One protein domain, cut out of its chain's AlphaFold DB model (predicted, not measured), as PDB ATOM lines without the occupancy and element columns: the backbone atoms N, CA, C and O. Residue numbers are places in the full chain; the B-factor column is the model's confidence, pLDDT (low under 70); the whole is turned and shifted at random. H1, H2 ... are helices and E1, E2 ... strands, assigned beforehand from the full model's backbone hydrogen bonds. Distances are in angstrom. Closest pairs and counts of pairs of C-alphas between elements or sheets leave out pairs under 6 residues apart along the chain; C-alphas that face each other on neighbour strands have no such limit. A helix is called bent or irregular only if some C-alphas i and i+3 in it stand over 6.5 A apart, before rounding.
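Overview. This is residues 32 to 151 of the 243 residues of an uncharacterized protein of Chloroflexi bacterium RBG_13_66_10 (UniProt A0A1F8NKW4). A long, bent helix sticks out as an arm from a compact body, and its second part, H1b, runs into that body, where a strongly twisted sheet of four strands curls round it. The irregular helix H3 covers edge strand E4 on the same face of the sheet, the opposite face bears no named helix, and the short helix H2 sits at the end of the body away from the arm. The printed part has 120 residues, with three named helices and then four named strands in the order H1, H2, H3, E1, E2, E3, E4; the sheet runs E1, E2, E3, E4, all antiparallel, and the class is mixed, helices and strands. The whole is only just loose, close to extended, with a radius of gyration of the C-alphas of 20.2 A and spans of 72 by 28 by 28 A, the arm making the length.

Along the chain. H1 covers residues 34 to 80 and by its hydrogen bonds was assigned as one helix, but it is bent: C-alphas 58 and 61 are 6.7 A apart. Its arm H1a, residues 34 to 58, begins at C-alpha 34 at (79.491, 165.641, 115.134) and is 37.0 A long. Its arm H1b, residues 61 to 80, is 27.9 A long and ends at C-alpha 80 at (94.552, 107.510, 125.266). H2 is residues 87 to 92. H3, residues 95 to 104, is 14.3 A long and irregular, with C-alphas 100 and 103 8.1 A apart. The strands are E1, residues 110 to 116, 18.0 A; E2, residues 123 to 129, 19.8 A; E3, residues 134 to 140, 19.8 A; and E4, residues 143 to 149, 18.5 A, ending at C-alpha 149 at (97.613, 114.406, 145.001).

Arrangement. H1a and H1b are near each other and stand at a steep tilt of 58 degrees. H1a is not on the sheet. H1b is on it, with 68 pairs of C-alphas within 10 A, made by residues 62 to 74; its closest C-alphas to E2 are those of Gln 67 and Thr 126, 6.2 A, and to E4 those of Val 70 and Val 144, 6.2 A. H2 is apart from H1b and not on the sheet; it is close to H3 but not clearly touching, the closest C-alphas being those of Ala 90 and Ser 96, 7.3 A. H3 only just touches H1b, with 3 pairs of C-alphas within 8 A, made by residues 73 to 77 of H1b alone; the closest C-alphas are those of Val 73 and Val 95, 6.7 A, at a steep tilt of 67 degrees, the same way. H3 lies over E4 at a height over the sheet of 7.0 A and runs along the strands, at 19 degrees to E4 on the local plane; the closest C-alphas are those of Ala 97 and Tyr 146, 4.0 A. H1b and H3 on the same face make two layers, helices on one face of a sheet. The four strands form a meander, each the antiparallel neighbour of the one before, and each pair in turn is a hairpin. N 112 and O 127 of E1 and E2 are 2.9 A apart, N 126 and O 137 of E2 and E3 2.8 A, and N 138 and O 146 of E3 and E4 2.9 A, within hydrogen-bond range. In H2 every O i to N i+4 pair is within range; the figures are 19 of 21 in H1a, 14 of 16 in H1b and 1 of 6 in H3, which has 4 of 7 O i to N i+3 pairs within range.

Size, cuts and confidence. The C-alphas of Tyr 32 and Pro 84 are the two farthest apart, 72.6 A. Residues 32 to 51, of which 34 to 51 belong to H1, stand free; the body without them spans 43 by 31 by 20 A. The printed part has no cut, and no link between named elements is long. The mean pLDDT of the printed part is 91.1, and residue 32 alone is under 70.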
ATOM      1  N   TYR A  32      82.932 171.761 117.355       68.62
ATOM      2  CA  TYR A  32      81.716 172.280 116.711       68.62
ATOM      3  C   TYR A  32      80.939 171.226 115.891       68.62
ATOM      4  O   TYR A  32      79.738 171.364 115.676       68.62
ATOM      5  N   SER A  33      81.592 170.143 115.439       82.12
ATOM      6  CA  SER A  33      80.991 169.148 114.531       82.12
ATOM      7  C   SER A  33      80.764 167.774 115.181       82.12
ATOM      8  O   SER A  33      81.510 167.341 116.065       82.12
ATOM      9  N   ARG A  34      79.751 167.033 114.706       80.44
ATOM     10  CA  ARG A  34      79.491 165.641 115.134       80.44
ATOM     11  C   ARG A  34      80.659 164.701 114.802       80.44
ATOM     12  O   ARG A  34      80.913 163.765 115.554       80.44
ATOM     13  N   LEU A  35      81.395 164.983 113.724       81.12
ATOM     14  CA  LEU A  35      82.552 164.196 113.291       81.12
ATOM     15  C   LEU A  35      83.728 164.322 114.269       81.12
ATOM     16  O   LEU A  35      84.288 163.312 114.686       81.12
ATOM     17  N   SER A  36      84.058 165.545 114.696       76.56
ATOM     18  CA  SER A  36      85.141 165.788 115.663       76.56
ATOM     19  C   SER A  36      84.859 165.155 117.030       76.56
ATOM     20  O   SER A  36      85.777 164.645 117.664       76.56
ATOM     21  N   ARG A  37      83.588 165.108 117.456       77.31
ATOM     22  CA  ARG A  37      83.184 164.405 118.689       77.31
ATOM     23  C   ARG A  37      83.329 162.887 118.572       77.31
ATOM     24  O   ARG A  37      83.788 162.248 119.512       77.31
ATOM     25  N   GLY A  38      82.980 162.312 117.419       80.06
ATOM     26  CA  GLY A  38      83.199 160.888 117.155       80.06
ATOM     27  C   GLY A  38      84.684 160.525 117.186       80.06
ATOM     28  O   GLY A  38      85.072 159.565 117.845       80.06
ATOM     29  N   LEU A  39      85.530 161.341 116.549       80.44
ATOM     30  CA  LEU A  39      86.977 161.123 116.527       80.44
ATOM     31  C   LEU A  39      87.607 161.219 117.928       80.44
ATOM     32  O   LEU A  39      88.473 160.414 118.268       80.44
ATOM     33  N   ALA A  40      87.122 162.145 118.765       78.31
ATOM     34  CA  ALA A  40      87.566 162.295 120.152       78.31
ATOM     35  C   ALA A  40      87.283 161.054 121.022       78.31
ATOM     36  O   ALA A  40      88.011 160.817 121.981       78.31
ATOM     37  N   LEU A  41      86.278 160.238 120.677       80.44
ATOM     38  CA  LEU A  41      85.972 158.972 121.359       80.44
ATOM     39  C   LEU A  41      86.793 157.787 120.836       80.44
ATOM     40  O   LEU A  41      87.084 156.864 121.594       80.44
ATOM     41  N   VAL A  42      87.198 157.799 119.564       85.31
ATOM     42  CA  VAL A  42      87.965 156.690 118.966       85.31
ATOM     43  C   VAL A  42      89.325 156.531 119.640       85.31
ATOM     44  O   VAL A  42      89.739 155.416 119.949       85.31
ATOM     45  N   MET A  43      90.018 157.639 119.900       79.06
ATOM     46  CA  MET A  43      91.363 157.599 120.468       79.06
ATOM     47  C   MET A  43      91.436 157.001 121.893       79.06
ATOM     48  O   MET A  43      92.252 156.099 122.090       79.06
ATOM     49  N   PRO A  44      90.604 157.392 122.883       79.44
ATOM     50  CA  PRO A  44      90.616 156.745 124.198       79.44
ATOM     51  C   PRO A  44      90.194 155.271 124.132       79.44
ATOM     52  O   PRO A  44      90.772 154.448 124.838       79.44
ATOM     53  N   VAL A  45      89.254 154.906 123.251       85.94
ATOM     54  CA  VAL A  45      88.893 153.496 123.030       85.94
ATOM     55  C   VAL A  45      90.091 152.706 122.500       85.94
ATOM     56  O   VAL A  45      90.395 151.640 123.030       85.94
ATOM     57  N   ALA A  46      90.817 153.234 121.511       85.44
ATOM     58  CA  ALA A  46      92.019 152.592 120.984       85.44
ATOM     59  C   ALA A  46      93.097 152.411 122.067       85.44
ATOM     60  O   ALA A  46      93.694 151.339 122.163       85.44
ATOM     61  N   LEU A  47      93.306 153.415 122.926       82.62
ATOM     62  CA  LEU A  47      94.237 153.320 124.056       82.62
ATOM     63  C   LEU A  47      93.821 152.240 125.065       82.62
ATOM     64  O   LEU A  47      94.669 151.461 125.496       82.62
ATOM     65  N   LEU A  48      92.533 152.147 125.406       84.38
ATOM     66  CA  LEU A  48      92.016 151.107 126.303       84.38
ATOM     67  C   LEU A  48      92.166 149.705 125.705       84.38
ATOM     68  O   LEU A  48      92.558 148.781 126.416       84.38
ATOM     69  N   VAL A  49      91.915 149.541 124.403       89.44
ATOM     70  CA  VAL A  49      92.135 148.268 123.699       89.44
ATOM     71  C   VAL A  49      93.613 147.881 123.742       89.44
ATOM     72  O   VAL A  49      93.940 146.755 124.112       89.44
ATOM     73  N   MET A  50      94.519 148.814 123.438       86.25
ATOM     74  CA  MET A  50      95.964 148.573 123.495       86.25
ATOM     75  C   MET A  50      96.438 148.218 124.908       86.25
ATOM     76  O   MET A  50      97.227 147.285 125.080       86.25
ATOM     77  N   ALA A  51      95.931 148.913 125.928       84.88
ATOM     78  CA  ALA A  51      96.208 148.595 127.324       84.88
ATOM     79  C   ALA A  51      95.703 147.190 127.686       84.88
ATOM     80  O   ALA A  51      96.450 146.405 128.264       84.88
ATOM     81  N   GLY A  52      94.479 146.837 127.279       88.00
ATOM     82  CA  GLY A  52      93.897 145.513 127.501       88.00
ATOM     83  C   GLY A  52      94.711 144.388 126.861       88.00
ATOM     84  O   GLY A  52      95.023 143.408 127.532       88.00
ATOM     85  N   LEU A  53      95.128 144.550 125.600       91.62
ATOM     86  CA  LEU A  53      95.983 143.579 124.902       91.62
ATOM     87  C   LEU A  53      97.357 143.433 125.571       91.62
ATOM     88  O   LEU A  53      97.881 142.326 125.682       91.62
ATOM     89  N   THR A  54      97.918 144.541 126.057       87.19
ATOM     90  CA  THR A  54      99.204 144.540 126.766       87.19
ATOM     91  C   THR A  54      99.096 143.804 128.102       87.19
ATOM     92  O   THR A  54      99.946 142.972 128.418       87.19
ATOM     93  N   VAL A  55      98.034 144.058 128.875       88.75
ATOM     94  CA  VAL A  55      97.774 143.356 130.141       88.75
ATOM     95  C   VAL A  55      97.486 141.874 129.899       88.75
ATOM     96  O   VAL A  55      98.003 141.035 130.638       88.75
ATOM     97  N   ASP A  56      96.725 141.523 128.856       92.12
ATOM     98  CA  ASP A  56      96.485 140.114 128.528       92.12
ATOM     99  C   ASP A  56      97.797 139.404 128.190       92.12
ATOM    100  O   ASP A  56      98.100 138.385 128.796       92.12
ATOM    101  N   GLY A  57      98.631 139.974 127.317       90.06
ATOM    102  CA  GLY A  57      99.898 139.358 126.920       90.06
ATOM    103  C   GLY A  57     100.930 139.243 128.049       90.06
ATOM    104  O   GLY A  57     101.654 138.251 128.111       90.06
ATOM    105  N   LEU A  58     101.000 140.232 128.946       87.75
ATOM    106  CA  LEU A  58     102.021 140.279 130.001       87.75
ATOM    107  C   LEU A  58     101.601 139.611 131.311       87.75
ATOM    108  O   LEU A  58     102.470 139.150 132.048       87.75
ATOM    109  N   VAL A  59     100.305 139.584 131.626       87.44
ATOM    110  CA  VAL A  59      99.806 139.136 132.935       87.44
ATOM    111  C   VAL A  59      98.858 137.956 132.789       87.44
ATOM    112  O   VAL A  59      99.103 136.897 133.363       87.44
ATOM    113  N   ASN A  60      97.791 138.093 131.998       91.69
ATOM    114  CA  ASN A  60      96.737 137.076 131.988       91.69
ATOM    115  C   ASN A  60      97.142 135.822 131.207       91.69
ATOM    116  O   ASN A  60      96.914 134.708 131.673       91.69
ATOM    117  N   ALA A  61      97.750 135.970 130.032       93.94
ATOM    118  CA  ALA A  61      98.148 134.860 129.178       93.94
ATOM    119  C   ALA A  61      99.216 133.966 129.835       93.94
ATOM    120  O   ALA A  61      99.024 132.745 129.804       93.94
ATOM    121  N   PRO A  62     100.261 134.497 130.507       92.44
ATOM    122  CA  PRO A  62     101.204 133.675 131.268       92.44
ATOM    123  C   PRO A  62     100.568 132.883 132.416       92.44
ATOM    124  O   PRO A  62     101.072 131.824 132.764       92.44
ATOM    125  N   LEU A  63      99.449 133.348 132.982       93.50
ATOM    126  CA  LEU A  63      98.728 132.636 134.044       93.50
ATOM    127  C   LEU A  63      97.672 131.661 133.499       93.50
ATOM    128  O   LEU A  63      97.439 130.608 134.092       93.50
ATOM    129  N   ARG A  64      97.038 131.987 132.366       95.25
ATOM    130  CA  ARG A  64      96.002 131.174 131.702       95.25
ATOM    131  C   ARG A  64      96.591 129.993 130.930       95.25
ATOM    132  O   ARG A  64      96.006 128.914 130.928       95.25
ATOM    133  N   THR A  65      97.732 130.182 130.270       95.94
ATOM    134  CA  THR A  65      98.338 129.152 129.406       95.94
ATOM    135  C   THR A  65      98.742 127.893 130.185       95.94
ATOM    136  O   THR A  65      98.346 126.808 129.766       95.94
ATOM    137  N   PRO A  66      99.413 127.989 131.351       95.62
ATOM    138  CA  PRO A  66      99.702 126.834 132.203       95.62
ATOM    139  C   PRO A  66      98.471 126.022 132.601       95.62
ATOM    140  O   PRO A  66      98.487 124.795 132.541       95.62
ATOM    141  N   GLN A  67      97.381 126.705 132.960       96.12
ATOM    142  CA  GLN A  67      96.118 126.067 133.329       96.12
ATOM    143  C   GLN A  67      95.546 125.254 132.160       96.12
ATOM    144  O   GLN A  67      95.145 124.102 132.328       96.12
ATOM    145  N   ALA A  68      95.555 125.836 130.957       96.75
ATOM    146  CA  ALA A  68      95.113 125.157 129.745       96.75
ATOM    147  C   ALA A  68      96.011 123.965 129.381       96.75
ATOM    148  O   ALA A  68      95.500 122.945 128.918       96.75
ATOM    149  N   GLU A  69      97.321 124.070 129.614       96.94
ATOM    150  CA  GLU A  69      98.264 122.988 129.330       96.94
ATOM    151  C   GLU A  69      98.037 121.785 130.246       96.94
ATOM    152  O   GLU A  69      97.922 120.662 129.762       96.94
ATOM    153  N   VAL A  70      97.850 122.001 131.550       97.50
ATOM    154  CA  VAL A  70      97.527 120.913 132.488       97.50
ATOM    155  C   VAL A  70      96.252 120.181 132.055       97.50
ATOM    156  O   VAL A  70      96.239 118.953 131.952       97.50
ATOM    157  N   VAL A  71      95.193 120.924 131.720       97.62
ATOM    158  CA  VAL A  71      93.937 120.344 131.220       97.62
ATOM    159  C   VAL A  71      94.147 119.571 129.920       97.62
ATOM    160  O   VAL A  71      93.564 118.499 129.744       97.62
ATOM    161  N   ARG A  72      94.964 120.095 129.001       97.44
ATOM    162  CA  ARG A  72      95.287 119.435 127.732       97.44
ATOM    163  C   ARG A  72      95.964 118.090 127.977       97.44
ATOM    164  O   ARG A  72      95.522 117.098 127.403       97.44
ATOM    165  N   VAL A  73      96.982 118.046 128.836       97.44
ATOM    166  CA  VAL A  73      97.717 116.812 129.149       97.44
ATOM    167  C   VAL A  73      96.803 115.787 129.826       97.44
ATOM    168  O   VAL A  73      96.791 114.626 129.422       97.44
ATOM    169  N   ILE A  74      95.964 116.206 130.780       97.62
ATOM    170  CA  ILE A  74      94.989 115.315 131.435       97.62
ATOM    171  C   ILE A  74      94.009 114.734 130.411       97.62
ATOM    172  O   ILE A  74      93.841 113.518 130.338       97.62
ATOM    173  N   ARG A  75      93.393 115.581 129.574       97.56
ATOM    174  CA  ARG A  75      92.458 115.124 128.531       97.56
ATOM    175  C   ARG A  75      93.130 114.188 127.534       97.56
ATOM    176  O   ARG A  75      92.505 113.221 127.116       97.56
ATOM    177  N   PHE A  76      94.383 114.454 127.173       97.25
ATOM    178  CA  PHE A  76      95.162 113.585 126.299       97.25
ATOM    179  C   PHE A  76      95.366 112.195 126.917       97.25
ATOM    180  O   PHE A  76      95.080 111.193 126.265       97.25
ATOM    181  N   VAL A  77      95.787 112.121 128.184       96.81
ATOM    182  CA  VAL A  77      95.976 110.840 128.886       96.81
ATOM    183  C   VAL A  77      94.658 110.077 129.020       96.81
ATOM    184  O   VAL A  77      94.620 108.883 128.726       96.81
ATOM    185  N   LEU A  78      93.567 110.758 129.377       96.94
ATOM    186  CA  LEU A  78      92.236 110.145 129.454       96.94
ATOM    187  C   LEU A  78      91.752 109.636 128.090       96.94
ATOM    188  O   LEU A  78      91.190 108.549 128.006       96.94
ATOM    189  N   ALA A  79      91.993 110.392 127.016       97.00
ATOM    190  CA  ALA A  79      91.628 109.982 125.663       97.00
ATOM    191  C   ALA A  79      92.449 108.778 125.179       97.00
ATOM    192  O   ALA A  79      91.945 107.949 124.421       97.00
ATOM    193  N   MET A  80      93.714 108.664 125.593       96.50
ATOM    194  CA  MET A  80      94.552 107.510 125.266       96.50
ATOM    195  C   MET A  80      94.144 106.257 126.048       96.50
ATOM    196  O   MET A  80      94.142 105.173 125.460       96.50
ATOM    197  N   GLY A  81      93.743 106.402 127.314       93.12
ATOM    198  CA  GLY A  81      93.399 105.283 128.191       93.12
ATOM    199  C   GLY A  81      94.600 104.357 128.402       93.12
ATOM    200  O   GLY A  81      95.704 104.816 128.705       93.12
ATOM    201  N   ASP A  82      94.396 103.058 128.183       91.38
ATOM    202  CA  ASP A  82      95.448 102.032 128.296       91.38
ATOM    203  C   ASP A  82      96.248 101.819 127.006       91.38
ATOM    204  O   ASP A  82      97.129 100.958 126.941       91.38
ATOM    205  N   ARG A  83      95.965 102.594 125.951       94.25
ATOM    206  CA  ARG A  83      96.701 102.469 124.692       94.25
ATOM    207  C   ARG A  83      98.159 102.894 124.886       94.25
ATOM    208  O   ARG A  83      98.419 103.895 125.558       94.25
ATOM    209  N   PRO A  84      99.120 102.185 124.266       91.31
ATOM    210  CA  PRO A  84     100.513 102.594 124.315       91.31
ATOM    211  C   PRO A  84     100.667 103.966 123.649       91.31
ATOM    212  O   PRO A  84     100.196 104.191 122.534       91.31
ATOM    213  N   ILE A  85     101.320 104.887 124.352       94.06
ATOM    214  CA  ILE A  85     101.667 106.213 123.840       94.06
ATOM    215  C   ILE A  85     103.093 106.124 123.304       94.06
ATOM    216  O   ILE A  85     103.992 105.650 124.003       94.06
ATOM    217  N   GLU A  86     103.308 106.579 122.071       95.75
ATOM    218  CA  GLU A  86     104.649 106.681 121.500       95.75
ATOM    219  C   GLU A  86     105.549 107.540 122.401       95.75
ATOM    220  O   GLU A  86     105.127 108.582 122.904       95.75
ATOM    221  N   ARG A  87     106.797 107.112 122.621       93.94
ATOM    222  CA  ARG A  87     107.713 107.773 123.566       93.94
ATOM    223  C   ARG A  87     107.957 109.245 123.229       93.94
ATOM    224  O   ARG A  87     108.059 110.062 124.145       93.94
ATOM    225  N   GLU A  88     108.031 109.571 121.943       95.44
ATOM    226  CA  GLU A  88     108.225 110.947 121.484       95.44
ATOM    227  C   GLU A  88     107.013 111.812 121.838       95.44
ATOM    228  O   GLU A  88     107.144 112.836 122.508       95.44
ATOM    229  N   LEU A  89     105.810 111.322 121.527       94.88
ATOM    230  CA  LEU A  89     104.562 111.994 121.872       94.88
ATOM    231  C   LEU A  89     104.373 112.117 123.392       94.88
ATOM    232  O   LEU A  89     103.932 113.153 123.880       94.88
ATOM    233  N   ALA A  90     104.743 111.092 124.164       93.38
ATOM    234  CA  ALA A  90     104.678 111.127 125.624       93.38
ATOM    235  C   ALA A  90     105.615 112.188 126.226       93.38
ATOM    236  O   ALA A  90     105.246 112.844 127.202       93.38
ATOM    237  N   THR A  91     106.806 112.360 125.640       93.31
ATOM    238  CA  THR A  91     107.772 113.400 126.023       93.31
ATOM    239  C   THR A  91     107.238 114.784 125.674       93.31
ATOM    240  O   THR A  91     107.207 115.655 126.541       93.31
ATOM    241  N   GLN A  92     106.751 114.966 124.444       93.94
ATOM    242  CA  GLN A  92     106.198 116.233 123.966       93.94
ATOM    243  C   GLN A  92     104.982 116.684 124.786       93.94
ATOM    244  O   GLN A  92     104.833 117.864 125.083       93.94
ATOM    245  N   MET A  93     104.127 115.737 125.177       94.56
ATOM    246  CA  MET A  93     102.935 115.993 125.985       94.56
ATOM    247  C   MET A  93     103.216 115.991 127.494       94.56
ATOM    248  O   MET A  93     102.278 116.083 128.279       94.56
ATOM    249  N   HIS A  94     104.472 115.842 127.930       95.19
ATOM    250  CA  HIS A  94     104.856 115.810 129.347       95.19
ATOM    251  C   HIS A  94     104.062 114.801 130.202       95.19
ATOM    252  O   HIS A  94     103.804 115.021 131.387       95.19
ATOM    253  N   VAL A  95     103.694 113.649 129.632       95.56
ATOM    254  CA  VAL A  95     102.822 112.655 130.295       95.56
ATOM    255  C   VAL A  95     103.435 112.123 131.594       95.56
ATOM    256  O   VAL A  95     102.721 111.766 132.532       95.56
ATOM    257  N   SER A  96     104.768 112.104 131.692       95.88
ATOM    258  CA  SER A  96     105.484 111.680 132.897       95.88
ATOM    259  C   SER A  96     105.138 112.502 134.139       95.88
ATOM    260  O   SER A  96     105.242 111.971 135.243       95.88
ATOM    261  N   ALA A  97     104.698 113.752 133.974       96.69
ATOM    262  CA  ALA A  97     104.312 114.622 135.080       96.69
ATOM    263  C   ALA A  97     103.096 114.095 135.859       96.69
ATOM    264  O   ALA A  97     102.962 114.379 137.046       96.69
ATOM    265  N   LEU A  98     102.236 113.293 135.216       96.75
ATOM    266  CA  LEU A  98     101.025 112.725 135.816       96.75
ATOM    267  C   LEU A  98     101.241 111.352 136.463       96.75
ATOM    268  O   LEU A  98     100.289 110.763 136.970       96.75
ATOM    269  N   ARG A  99     102.467 110.811 136.455       94.94
ATOM    270  CA  ARG A  99     102.738 109.425 136.882       94.94
ATOM    271  C   ARG A  99     102.239 109.118 138.299       94.94
ATOM    272  O   ARG A  99     101.673 108.055 138.513       94.94
ATOM    273  N   SER A 100     102.446 110.037 139.235       93.88
ATOM    274  CA  SER A 100     102.061 109.935 140.654       93.88
ATOM    275  C   SER A 100     100.554 110.002 140.902       93.88
ATOM    276  O   SER A 100     100.100 109.587 141.959       93.88
ATOM    277  N   VAL A 101      99.787 110.550 139.958       95.69
ATOM    278  CA  VAL A 101      98.347 110.816 140.113       95.69
ATOM    279  C   VAL A 101      97.507 110.082 139.076       95.69
ATOM    280  O   VAL A 101      96.321 110.362 138.941       95.69
ATOM    281  N   ARG A 102      98.105 109.148 138.324       95.00
ATOM    282  CA  ARG A 102      97.464 108.492 137.177       95.00
ATOM    283  C   ARG A 102      96.145 107.813 137.549       95.00
ATOM    284  O   ARG A 102      95.189 107.907 136.791       95.00
ATOM    285  N   GLU A 103      96.101 107.178 138.714       94.56
ATOM    286  CA  GLU A 103      94.923 106.467 139.229       94.56
ATOM    287  C   GLU A 103      93.818 107.414 139.721       94.56
ATOM    288  O   GLU A 103      92.658 107.029 139.800       94.56
ATOM    289  N   MET A 104      94.162 108.673 140.009       94.25
ATOM    290  CA  MET A 104      93.217 109.698 140.458       94.25
ATOM    291  C   MET A 104      92.564 110.450 139.290       94.25
ATOM    292  O   MET A 104      91.649 111.245 139.517       94.25
ATOM    293  N   LEU A 105      93.054 110.253 138.058       96.25
ATOM    294  CA  LEU A 105      92.645 111.037 136.897       96.25
ATOM    295  C   LEU A 105      91.185 110.783 136.523       96.25
ATOM    296  O   LEU A 105      90.756 109.655 136.296       96.25
ATOM    297  N   SER A 106      90.448 111.873 136.358       96.50
ATOM    298  CA  SER A 106      89.105 111.898 135.789       96.50
ATOM    299  C   SER A 106      88.951 113.169 134.933       96.50
ATOM    300  O   SER A 106      89.863 114.006 134.902       96.50
ATOM    301  N   PRO A 107      87.850 113.340 134.180       97.06
ATOM    302  CA  PRO A 107      87.615 114.573 133.439       97.06
ATOM    303  C   PRO A 107      87.659 115.809 134.361       97.06
ATOM    304  O   PRO A 107      86.938 115.843 135.358       97.06
ATOM    305  N   PRO A 108      88.463 116.840 134.033       95.75
ATOM    306  CA  PRO A 108      88.591 118.018 134.881       95.75
ATOM    307  C   PRO A 108      87.271 118.796 134.932       95.75
ATOM    308  O   PRO A 108      86.735 119.175 133.887       95.75
ATOM    309  N   GLN A 109      86.779 119.044 136.144       94.00
ATOM    310  CA  GLN A 109      85.549 119.789 136.436       94.00
ATOM    311  C   GLN A 109      85.832 121.266 136.718       94.00
ATOM    312  O   GLN A 109      85.032 122.136 136.378       94.00
ATOM    313  N   GLY A 110      87.003 121.555 137.289       92.38
ATOM    314  CA  GLY A 110      87.416 122.896 137.674       92.38
ATOM    315  C   GLY A 110      88.927 123.067 137.608       92.38
ATOM    316  O   GLY A 110      89.695 122.112 137.730       92.38
ATOM    317  N   VAL A 111      89.355 124.305 137.386       93.50
ATOM    318  CA  VAL A 111      90.766 124.681 137.300       93.50
ATOM    319  C   VAL A 111      90.954 125.985 138.044       93.50
ATOM    320  O   VAL A 111      90.211 126.940 137.818       93.50
ATOM    321  N   MET A 112      91.941 126.025 138.929       90.75
ATOM    322  CA  MET A 112      92.196 127.193 139.751       90.75
ATOM    323  C   MET A 112      93.685 127.497 139.829       90.75
ATOM    324  O   MET A 112      94.508 126.636 140.141       90.75
ATOM    325  N   LEU A 113      94.030 128.763 139.598       91.25
ATOM    326  CA  LEU A 113      95.370 129.267 139.857       91.25
ATOM    327  C   LEU A 113      95.647 129.236 141.364       91.25
ATOM    328  O   LEU A 113      94.951 129.879 142.147       91.25
ATOM    329  N   SER A 114      96.679 128.497 141.758       87.25
ATOM    330  CA  SER A 114      97.010 128.253 143.159       87.25
ATOM    331  C   SER A 114      98.135 129.168 143.640       87.25
ATOM    332  O   SER A 114      97.987 129.895 144.624       87.25
ATOM    333  N   ALA A 115      99.253 129.156 142.915       87.75
ATOM    334  CA  ALA A 115     100.425 129.977 143.186       87.75
ATOM    335  C   ALA A 115     101.169 130.275 141.881       87.75
ATOM    336  O   ALA A 115     101.028 129.555 140.893       87.75
ATOM    337  N   TYR A 116     101.964 131.336 141.875       91.19
ATOM    338  CA  TYR A 116     102.854 131.666 140.769       91.19
ATOM    339  C   TYR A 116     104.043 132.478 141.287       91.19
ATOM    340  O   TYR A 116     103.925 133.194 142.283       91.19
ATOM    341  N   ASP A 117     105.180 132.395 140.600       88.44
ATOM    342  CA  ASP A 117     106.305 133.289 140.871       88.44
ATOM    343  C   ASP A 117     106.023 134.675 140.277       88.44
ATOM    344  O   ASP A 117     106.119 134.874 139.068       88.44
ATOM    345  N   ALA A 118     105.703 135.655 141.122       84.94
ATOM    346  CA  ALA A 118     105.436 137.026 140.690       84.94
ATOM    347  C   ALA A 118     106.648 137.722 140.037       84.94
ATOM    348  O   ALA A 118     106.476 138.719 139.335       84.94
ATOM    349  N   GLY A 119     107.873 137.230 140.259       84.50
ATOM    350  CA  GLY A 119     109.090 137.800 139.689       84.50
ATOM    351  C   GLY A 119     109.323 137.413 138.228       84.50
ATOM    352  O   GLY A 119     109.737 138.261 137.429       84.50
ATOM    353  N   SER A 120     109.072 136.149 137.880       86.12
ATOM    354  CA  SER A 120     109.353 135.609 136.542       86.12
ATOM    355  C   SER A 120     108.126 135.125 135.771       86.12
ATOM    356  O   SER A 120     108.213 135.003 134.553       86.12
ATOM    357  N   LEU A 121     107.017 134.818 136.454       86.38
ATOM    358  CA  LEU A 121     105.856 134.087 135.925       86.38
ATOM    359  C   LEU A 121     106.227 132.748 135.254       86.38
ATOM    360  O   LEU A 121     105.429 132.176 134.518       86.38
ATOM    361  N   SER A 122     107.441 132.239 135.496       88.38
ATOM    362  CA  SER A 122     107.962 131.031 134.843       88.38
ATOM    363  C   SER A 122     107.437 129.745 135.468       88.38
ATOM    364  O   SER A 122     107.420 128.708 134.806       88.38
ATOM    365  N   THR A 123     107.027 129.830 136.736       92.88
ATOM    366  CA  THR A 123     106.493 128.727 137.526       92.88
ATOM    367  C   THR A 123     105.081 129.082 137.953       92.88
ATOM    368  O   THR A 123     104.864 130.100 138.617       92.88
ATOM    369  N   VAL A 124     104.129 128.244 137.552       93.94
ATOM    370  CA  VAL A 124     102.708 128.409 137.851       93.94
ATOM    371  C   VAL A 124     102.165 127.097 138.388       93.94
ATOM    372  O   VAL A 124     102.247 126.057 137.738       93.94
ATOM    373  N   THR A 125     101.580 127.160 139.572       92.81
ATOM    374  CA  THR A 125     100.943 126.033 140.240       92.81
ATOM    375  C   THR A 125      99.440 126.153 140.066       92.81
ATOM    376  O   THR A 125      98.836 127.175 140.406       92.81
ATOM    377  N   THR A 126      98.830 125.098 139.544       92.88
ATOM    378  CA  THR A 126      97.398 125.016 139.265       92.88
ATOM    379  C   THR A 126      96.801 123.854 140.043       92.88
ATOM    380  O   THR A 126      97.336 122.747 140.010       92.88
ATOM    381  N   ASP A 127      95.689 124.104 140.723       92.31
ATOM    382  CA  ASP A 127      94.882 123.058 141.340       92.31
ATOM    383  C   ASP A 127      93.780 122.651 140.344       92.31
ATOM    384  O   ASP A 127      93.099 123.509 139.772       92.31
ATOM    385  N   ILE A 128      93.636 121.347 140.109       93.69
ATOM    386  CA  ILE A 128      92.641 120.761 139.208       93.69
ATOM    387  C   ILE A 128      91.659 119.942 140.030       93.69
ATOM    388  O   ILE A 128      92.058 119.030 140.758       93.69
ATOM    389  N   ASP A 129      90.382 120.262 139.870       92.25
ATOM    390  CA  ASP A 129      89.272 119.501 140.421       92.25
ATOM    391  C   ASP A 129      88.866 118.397 139.434       92.25
ATOM    392  O   ASP A 129      88.553 118.666 138.270       92.25
ATOM    393  N   LEU A 130      88.912 117.152 139.903       93.44
ATOM    394  CA  LEU A 130      88.569 115.926 139.183       93.44
ATOM    395  C   LEU A 130      87.287 115.293 139.781       93.44
ATOM    396  O   LEU A 130      87.043 114.090 139.649       93.44
ATOM    397  N   GLY A 131      86.469 116.074 140.489       89.31
ATOM    398  CA  GLY A 131      85.245 115.642 141.156       89.31
ATOM    399  C   GLY A 131      85.514 114.988 142.508       89.31
ATOM    400  O   GLY A 131      85.354 115.616 143.546       89.31
ATOM    401  N   GLN A 132      85.887 113.705 142.509       85.69
ATOM    402  CA  GLN A 132      86.194 112.967 143.751       85.69
ATOM    403  C   GLN A 132      87.640 113.151 144.210       85.69
ATOM    404  O   GLN A 132      87.960 112.944 145.371       85.69
ATOM    405  N   ASN A 133      88.513 113.526 143.279       89.06
ATOM    406  CA  ASN A 133      89.925 113.737 143.526       89.06
ATOM    407  C   ASN A 133      90.286 115.167 143.163       89.06
ATOM    408  O   ASN A 133      89.652 115.797 142.317       89.06
ATOM    409  N   TRP A 134      91.386 115.648 143.720       89.19
ATOM    410  CA  TRP A 134      92.003 116.866 143.236       89.19
ATOM    411  C   TRP A 134      93.511 116.705 143.194       89.19
ATOM    412  O   TRP A 134      94.129 116.025 144.022       89.19
ATOM    413  N   ILE A 135      94.106 117.333 142.194       93.50
ATOM    414  CA  ILE A 135      95.542 117.269 141.968       93.50
ATOM    415  C   ILE A 135      96.102 118.675 141.879       93.50
ATOM    416  O   ILE A 135      95.444 119.609 141.422       93.50
ATOM    417  N   ARG A 136      97.342 118.819 142.317       92.38
ATOM    418  CA  ARG A 136      98.125 120.034 142.154       92.38
ATOM    419  C   ARG A 136      99.169 119.781 141.092       92.38
ATOM    420  O   ARG A 136      99.938 118.839 141.219       92.38
ATOM    421  N   CYS A 137      99.213 120.628 140.079       95.31
ATOM    422  CA  CYS A 137     100.178 120.535 138.998       95.31
ATOM    423  C   CYS A 137     101.032 121.795 138.941       95.31
ATOM    424  O   CYS A 137     100.510 122.910 138.930       95.31
ATOM    425  N   THR A 138     102.343 121.607 138.860       95.50
ATOM    426  CA  THR A 138     103.308 122.688 138.674       95.50
ATOM    427  C   THR A 138     103.735 122.716 137.214       95.50
ATOM    428  O   THR A 138     104.185 121.709 136.669       95.50
ATOM    429  N   VAL A 139     103.602 123.875 136.581       96.88
ATOM    430  CA  VAL A 139     104.029 124.138 135.206       96.88
ATOM    431  C   VAL A 139     105.268 125.014 135.250       96.88
ATOM    432  O   VAL A 139     105.264 126.052 135.914       96.88
ATOM    433  N   VAL A 140     106.312 124.602 134.536       95.50
ATOM    434  CA  VAL A 140     107.581 125.329 134.432       95.50
ATOM    435  C   VAL A 140     107.927 125.487 132.962       95.50
ATOM    436  O   VAL A 140     107.942 124.512 132.215       95.50
ATOM    437  N   GLY A 141     108.186 126.720 132.527       89.38
ATOM    438  CA  GLY A 141     108.600 126.980 131.143       89.38
ATOM    439  C   GLY A 141     107.569 126.542 130.093       89.38
ATOM    440  O   GLY A 141     107.944 126.162 128.990       89.38
ATOM    441  N   GLY A 142     106.279 126.566 130.440       89.19
ATOM    442  CA  GLY A 142     105.176 126.191 129.549       89.19
ATOM    443  C   GLY A 142     104.844 124.696 129.501       89.19
ATOM    444  O   GLY A 142     103.815 124.353 128.933       89.19
ATOM    445  N   GLY A 143     105.649 123.827 130.121       94.06
ATOM    446  CA  GLY A 143     105.381 122.389 130.232       94.06
ATOM    447  C   GLY A 143     104.952 121.985 131.642       94.06
ATOM    448  O   GLY A 143     105.399 122.567 132.634       94.06
ATOM    449  N   VAL A 144     104.084 120.975 131.754       97.19
ATOM    450  CA  VAL A 144     103.714 120.403 133.058       97.19
ATOM    451  C   VAL A 144     104.929 119.660 133.615       97.19
ATOM    452  O   VAL A 144     105.384 118.683 133.029       97.19
ATOM    453  N   ALA A 145     105.479 120.132 134.730       96.50
ATOM    454  CA  ALA A 145     106.686 119.563 135.319       96.50
ATOM    455  C   ALA A 145     106.360 118.326 136.165       96.50
ATOM    456  O   ALA A 145     106.952 117.263 135.982       96.50
ATOM    457  N   TYR A 146     105.401 118.457 137.081       95.69
ATOM    458  CA  TYR A 146     104.923 117.368 137.929       95.69
ATOM    459  C   TYR A 146     103.531 117.682 138.471       95.69
ATOM    460  O   TYR A 146     103.155 118.849 138.606       95.69
ATOM    461  N   CYS A 147     102.793 116.635 138.821       95.50
ATOM    462  CA  CYS A 147     101.550 116.732 139.564       95.50
ATOM    463  C   CYS A 147     101.606 115.871 140.829       95.50
ATOM    464  O   CYS A 147     102.323 114.874 140.892       95.50
ATOM    465  N   THR A 148     100.853 116.250 141.852       93.12
ATOM    466  CA  THR A 148     100.716 115.496 143.101       93.12
ATOM    467  C   THR A 148      99.261 115.463 143.539       93.12
ATOM    468  O   THR A 148      98.477 116.352 143.194       93.12
ATOM    469  N   GLY A 149      98.891 114.430 144.301       90.56
ATOM    470  CA  GLY A 149      97.613 114.406 145.001       90.56
ATOM    471  C   GLY A 149      97.562 115.604 145.938       90.56
ATOM    472  O   GLY A 149      98.513 115.872 146.676       90.56
ATOM    473  N   GLY A 150      96.491 116.377 145.858       83.12
ATOM    474  CA  GLY A 150      96.455 117.639 146.564       83.12
ATOM    475  C   GLY A 150      96.399 117.497 148.087       83.12
ATOM    476  O   GLY A 150      97.012 118.279 148.818       83.12
ATOM    477  N   GLU A 151      95.684 116.482 148.566       83.50
ATOM    478  CA  GLU A 151      95.501 116.190 149.993       83.50
ATOM    479  C   GLU A 151      96.827 115.883 150.685       83.50
ATOM    480  O   GLU A 151      97.071 116.337 151.804       83.50
TER     481      GLU A 151